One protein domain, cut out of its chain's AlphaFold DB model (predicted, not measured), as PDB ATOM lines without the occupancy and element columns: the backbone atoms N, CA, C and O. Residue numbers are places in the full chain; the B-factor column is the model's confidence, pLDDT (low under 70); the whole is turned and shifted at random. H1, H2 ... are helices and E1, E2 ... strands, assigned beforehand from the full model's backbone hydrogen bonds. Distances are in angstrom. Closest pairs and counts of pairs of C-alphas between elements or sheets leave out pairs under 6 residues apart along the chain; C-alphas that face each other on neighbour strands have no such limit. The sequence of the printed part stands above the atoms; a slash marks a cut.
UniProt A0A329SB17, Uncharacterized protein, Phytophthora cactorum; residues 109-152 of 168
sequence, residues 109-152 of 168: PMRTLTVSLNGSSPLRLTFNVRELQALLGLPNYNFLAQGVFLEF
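Overview. This is residues 109 to 152 of the 168 residues of an uncharacterized protein of Phytophthora cactorum (UniProt A0A329SB17). A two-stranded hairpin, E1 and E2, makes one end of a long, thin shape; a short helix, H1, follows at the end of the hairpin away from its turn, and the tail, residues 142 to 152, stands free and sticks out to make the other end. The sheet has just these two strands, in the order E1 - E2, antiparallel. The printed part has 44 residues with two named strands and one named helix, in the order E1, E2, H1 along the chain; the class is mixed, helices and strands, with 19 residues, under half, in named elements. The whole is extended, with a radius of gyration of the C-alphas of 14.7 A, and its C-alphas span 44 by 19 by 18 A, a rod.

Arrangement. E1, residues 110 to 115, and E2, residues 123 to 128, are antiparallel neighbours that form a hairpin, with 148 degrees between their N-to-C directions. The C-alphas of Met 110 and Asn 128 face each other at 4.6 A, and those of Val 115 and Leu 123 at 5.2 A. Across the pair, N 111 and O 127 are within hydrogen-bond range at 2.9 A, and N 115 and O 123 at 2.8 A. A short link of 7 residues joins the two strands. H1, residues 129 to 135, follows E2 by a tight link with 0 residues between them. The closest C-alphas of E1 and H1 are those of Met 110 and Val 129, 6.2 A apart. In H1 every O i to N i+4 pair is within hydrogen-bond range.

Along the chain. E1 begins at C-alpha 110, at (77.209, 21.014, 222.256), and measures 15.4 A from first to last C-alpha. E2 begins at C-alpha 123, at (72.920, 6.498, 227.228), and measures 16.2 A. H1 measures 9.9 A and ends at C-alpha 135, at (86.941, 18.473, 233.545).

Size, cuts and confidence. The two C-alphas farthest apart are those of Ser 120 and Glu 151, at 44.5 A. Without residues 142 to 152, the body has 33 residues spanning 31 by 18 by 10 A, with a radius of gyration of 11.1 A. Residues 136 to 152 have no named element, and their C-alphas lie 8 to 26 A from the mean of all C-alphas. The printed part has no cut, and neither of its two links between named elements is long. The mean pLDDT of the printed part is 75.4, and the model's confidence is low, under 70, at residues 139 to 152.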
ATOM      1  N   PRO A 109      80.465  24.319 221.146       74.88
ATOM      2  CA  PRO A 109      79.638  23.346 220.448       74.88
ATOM      3  C   PRO A 109      79.136  22.283 221.431       74.88
ATOM      4  O   PRO A 109      79.932  21.568 222.042       74.88
ATOM      5  N   MET A 110      77.814  22.151 221.564       83.31
ATOM      6  CA  MET A 110      77.209  21.014 222.256       83.31
ATOM      7  C   MET A 110      77.398  19.751 221.413       83.31
ATOM      8  O   MET A 110      77.073  19.730 220.222       83.31
ATOM      9  N   ARG A 111      77.928  18.684 222.012       82.69
ATOM     10  CA  ARG A 111      78.126  17.393 221.340       82.69
ATOM     11  C   ARG A 111      77.505  16.267 222.151       82.69
ATOM     12  O   ARG A 111      77.648  16.211 223.368       82.69
ATOM     13  N   THR A 112      76.818  15.366 221.458       89.62
ATOM     14  CA  THR A 112      76.219  14.174 222.059       89.62
ATOM     15  C   THR A 112      77.212  13.022 222.030       89.62
ATOM     16  O   THR A 112      77.685  12.628 220.966       89.62
ATOM     17  N   LEU A 113      77.504  12.471 223.203       86.69
ATOM     18  CA  LEU A 113      78.336  11.293 223.404       86.69
ATOM     19  C   LEU A 113      77.459  10.123 223.841       86.69
ATOM     20  O   LEU A 113      76.461  10.296 224.541       86.69
ATOM     21  N   THR A 114      77.846   8.921 223.432       89.25
ATOM     22  CA  THR A 114      77.223   7.691 223.924       89.25
ATOM     23  C   THR A 114      78.062   7.156 225.078       89.25
ATOM     24  O   THR A 114      79.241   6.868 224.894       89.25
ATOM     25  N   VAL A 115      77.464   7.040 226.260       85.06
ATOM     26  CA  VAL A 115      78.117   6.610 227.501       85.06
ATOM     27  C   VAL A 115      77.442   5.331 227.990       85.06
ATOM     28  O   VAL A 115      76.219   5.270 228.074       85.06
ATOM     29  N   SER A 116      78.220   4.303 228.321       85.31
ATOM     30  CA  SER A 116      77.723   3.099 228.997       85.31
ATOM     31  C   SER A 116      78.326   3.042 230.396       85.31
ATOM     32  O   SER A 116      79.535   3.203 230.558       85.31
ATOM     33  N   LEU A 117      77.485   2.839 231.410       82.81
ATOM     34  CA  LEU A 117      77.907   2.696 232.801       82.81
ATOM     35  C   LEU A 117      77.739   1.236 233.215       82.81
ATOM     36  O   LEU A 117      76.628   0.708 233.176       82.81
ATOM     37  N   ASN A 118      78.829   0.584 233.618       81.94
ATOM     38  CA  ASN A 118      78.825  -0.776 234.173       81.94
ATOM     39  C   ASN A 118      78.093  -1.823 233.304       81.94
ATOM     40  O   ASN A 118      77.380  -2.673 233.827       81.94
ATOM     41  N   GLY A 119      78.225  -1.748 231.974       78.06
ATOM     42  CA  GLY A 119      77.570  -2.685 231.047       78.06
ATOM     43  C   GLY A 119      76.069  -2.443 230.845       78.06
ATOM     44  O   GLY A 119      75.394  -3.260 230.224       78.06
ATOM     45  N   SER A 120      75.545  -1.321 231.347       79.25
ATOM     46  CA  SER A 120      74.162  -0.895 231.117       79.25
ATOM     47  C   SER A 120      73.940  -0.452 229.672       79.25
ATOM     48  O   SER A 120      74.890  -0.209 228.914       79.25
ATOM     49  N   SER A 121      72.665  -0.292 229.306       83.00
ATOM     50  CA  SER A 121      72.286   0.219 227.993       83.00
ATOM     51  C   SER A 121      72.971   1.567 227.710       83.00
ATOM     52  O   SER A 121      73.105   2.399 228.613       83.00
ATOM     53  N   PRO A 122      73.437   1.796 226.468       86.06
ATOM     54  CA  PRO A 122      74.124   3.032 226.129       86.06
ATOM     55  C   PRO A 122      73.190   4.237 226.279       86.06
ATOM     56  O   PRO A 122      72.115   4.280 225.676       86.06
ATOM     57  N   LEU A 123      73.620   5.234 227.048       90.56
ATOM     58  CA  LEU A 123      72.920   6.498 227.228       90.56
ATOM     59  C   LEU A 123      73.527   7.563 226.316       90.56
ATOM     60  O   LEU A 123      74.745   7.707 226.233       90.56
ATOM     61  N   ARG A 124      72.679   8.337 225.639       91.00
ATOM     62  CA  ARG A 124      73.113   9.501 224.859       91.00
ATOM     63  C   ARG A 124      73.055  10.739 225.742       91.00
ATOM     64  O   ARG A 124      71.973  11.138 226.159       91.00
ATOM     65  N   LEU A 125      74.211  11.331 226.013       88.94
ATOM     66  CA  LEU A 125      74.350  12.530 226.834       88.94
ATOM     67  C   LEU A 125      74.948  13.656 225.998       88.94
ATOM     68  O   LEU A 125      75.926  13.449 225.283       88.94
ATOM     69  N   THR A 126      74.359  14.845 226.077       88.81
ATOM     70  CA  THR A 126      74.849  16.032 225.372       88.81
ATOM     71  C   THR A 126      75.646  16.895 226.332       88.81
ATOM     72  O   THR A 126      75.130  17.297 227.370       88.81
ATOM     73  N   PHE A 127      76.887  17.192 225.965       85.75
ATOM     74  CA  PHE A 127      77.811  17.974 226.776       85.75
ATOM     75  C   PHE A 127      78.277  19.212 226.028       85.75
ATOM     76  O   PHE A 127      78.427  19.201 224.803       85.75
ATOM     77  N   ASN A 128      78.574  20.260 226.787       87.31
ATOM     78  CA  ASN A 128      79.427  21.333 226.317       87.31
ATOM     79  C   ASN A 128      80.862  20.791 226.200       87.31
ATOM     80  O   ASN A 128      81.436  20.315 227.180       87.31
ATOM     81  N   VAL A 129      81.442  20.846 224.999       82.81
ATOM     82  CA  VAL A 129      82.786  20.299 224.754       82.81
ATOM     83  C   VAL A 129      83.852  20.996 225.603       82.81
ATOM     84  O   VAL A 129      84.757  20.317 226.079       82.81
ATOM     85  N   ARG A 130      83.731  22.306 225.856       79.69
ATOM     86  CA  ARG A 130      84.719  23.049 226.657       79.69
ATOM     87  C   ARG A 130      84.673  22.661 228.128       79.69
ATOM     88  O   ARG A 130      85.718  22.501 228.747       79.69
ATOM     89  N   GLU A 131      83.477  22.483 228.682       83.38
ATOM     90  CA  GLU A 131      83.324  22.029 230.069       83.38
ATOM     91  C   GLU A 131      83.863  20.609 230.242       83.38
ATOM     92  O   GLU A 131      84.592  20.332 231.192       83.38
ATOM     93  N   LEU A 132      83.570  19.723 229.285       86.38
ATOM     94  CA  LEU A 132      84.094  18.362 229.300       86.38
ATOM     95  C   LEU A 132      85.627  18.341 229.193       86.38
ATOM     96  O   LEU A 132      86.280  17.620 229.944       86.38
ATOM     97  N   GLN A 133      86.211  19.135 228.295       84.00
ATOM     98  CA  GLN A 133      87.664  19.265 228.170       84.00
ATOM     99  C   GLN A 133      88.295  19.806 229.457       84.00
ATOM    100  O   GLN A 133      89.263  19.220 229.937       84.00
ATOM    101  N   ALA A 134      87.707  20.841 230.065       82.44
ATOM    102  CA  ALA A 134      88.171  21.393 231.337       82.44
ATOM    103  C   ALA A 134      88.132  20.356 232.472       82.44
ATOM    104  O   ALA A 134      89.102  20.235 233.218       82.44
ATOM    105  N   LEU A 135      87.057  19.565 232.568       85.44
ATOM    106  CA  LEU A 135      86.941  18.473 233.545       85.44
ATOM    107  C   LEU A 135      87.997  17.379 233.335       85.44
ATOM    108  O   LEU A 135      88.477  16.796 234.303       85.44
ATOM    109  N   LEU A 136      88.362  17.106 232.084       86.00
ATOM    110  CA  LEU A 136      89.376  16.112 231.728       86.00
ATOM    111  C   LEU A 136      90.809  16.671 231.746       86.00
ATOM    112  O   LEU A 136      91.750  15.929 231.465       86.00
ATOM    113  N   GLY A 137      90.992  17.963 232.040       80.44
ATOM    114  CA  GLY A 137      92.291  18.635 231.947       80.44
ATOM    115  C   GLY A 137      92.846  18.696 230.520       80.44
ATOM    116  O   GLY A 137      94.050  18.866 230.331       80.44
ATOM    117  N   LEU A 138      91.988  18.529 229.512       82.12
ATOM    118  CA  LEU A 138      92.374  18.596 228.113       82.12
ATOM    119  C   LEU A 138      92.423  20.053 227.645       82.12
ATOM    120  O   LEU A 138      91.579  20.865 228.033       82.12
ATOM    121  N   PRO A 139      93.377  20.396 226.770       69.69
ATOM    122  CA  PRO A 139      93.405  21.712 226.171       69.69
ATOM    123  C   PRO A 139      92.159  21.953 225.312       69.69
ATOM    124  O   PRO A 139      91.744  21.107 224.520       69.69
ATOM    125  N   ASN A 140      91.606  23.161 225.417       69.88
ATOM    126  CA  ASN A 140      90.455  23.621 224.630       69.88
ATOM    127  C   ASN A 140      90.822  23.993 223.178       69.88
ATOM    128  O   ASN A 140      90.116  24.762 222.527       69.88
ATOM    129  N   TYR A 141      91.951  23.501 222.674       65.19
ATOM    130  CA  TYR A 141      92.471  23.789 221.343       65.19
ATOM    131  C   TYR A 141      92.978  22.499 220.694       65.19
ATOM    132  O   TYR A 141      93.374  21.552 221.373       65.19
ATOM    133  N   ASN A 142      92.981  22.464 219.364       62.69
ATOM    134  CA  ASN A 142      93.529  21.352 218.598       62.69
ATOM    135  C   ASN A 142      94.792  21.818 217.859       62.69
ATOM    136  O   ASN A 142      94.689  22.412 216.789       62.69
ATOM    137  N   PHE A 143      95.974  21.533 218.419       54.44
ATOM    138  CA  PHE A 143      97.262  21.873 217.791       54.44
ATOM    139  C   PHE A 143      97.495  21.154 216.455       54.44
ATOM    140  O   PHE A 143      98.190  21.678 215.589       54.44
ATOM    141  N   LEU A 144      96.917  19.963 216.275       54.44
ATOM    142  CA  LEU A 144      97.151  19.127 215.095       54.44
ATOM    143  C   LEU A 144      96.352  19.611 213.881       54.44
ATOM    144  O   LEU A 144      96.834  19.541 212.757       54.44
ATOM    145  N   ALA A 145      95.150  20.148 214.100       50.91
ATOM    146  CA  ALA A 145      94.305  20.667 213.023       50.91
ATOM    147  C   ALA A 145      94.753  22.039 212.489       50.91
ATOM    148  O   ALA A 145      94.241  22.484 211.466       50.91
ATOM    149  N   GLN A 146      95.674  22.719 213.181       52.25
ATOM    150  CA  GLN A 146      96.044  24.114 212.911       52.25
ATOM    151  C   GLN A 146      97.477  24.281 212.382       52.25
ATOM    152  O   GLN A 146      98.006  25.384 212.377       52.25
ATOM    153  N   GLY A 147      98.108  23.206 211.898       47.25
ATOM    154  CA  GLY A 147      99.324  23.319 211.081       47.25
ATOM    155  C   GLY A 147     100.654  23.405 211.818       47.25
ATOM    156  O   GLY A 147     101.683  23.368 211.157       47.25
ATOM    157  N   VAL A 148     100.675  23.392 213.154       53.47
ATOM    158  CA  VAL A 148     101.930  23.442 213.937       53.47
ATOM    159  C   VAL A 148     102.865  22.254 213.635       53.47
ATOM    160  O   VAL A 148     104.073  22.361 213.809       53.47
ATOM    161  N   PHE A 149     102.322  21.139 213.130       52.78
ATOM    162  CA  PHE A 149     103.083  19.937 212.762       52.78
ATOM    163  C   PHE A 149     102.860  19.465 211.316       52.78
ATOM    164  O   PHE A 149     103.313  18.378 210.969       52.78
ATOM    165  N   LEU A 150     102.152  20.223 210.467       49.19
ATOM    166  CA  LEU A 150     101.789  19.732 209.125       49.19
ATOM    167  C   LEU A 150     102.985  19.632 208.163       49.19
ATOM    168  O   LEU A 150     102.909  18.896 207.186       49.19
ATOM    169  N   GLU A 151     104.086  20.327 208.451       53.31
ATOM    170  CA  GLU A 151     105.233  20.441 207.543       53.31
ATOM    171  C   GLU A 151     106.490  19.719 208.051       53.31
ATOM    172  O   GLU A 151     107.539  19.758 207.410       53.31
ATOM    173  N   PHE A 152     106.405  19.011 209.188       50.88
ATOM    174  CA  PHE A 152     107.512  18.163 209.622       50.88
ATOM    175  C   PHE A 152     107.523  16.876 208.801       50.88
ATOM    176  O   PHE A 152     106.896  15.875 209.151       50.88
TER     177      PHE A 152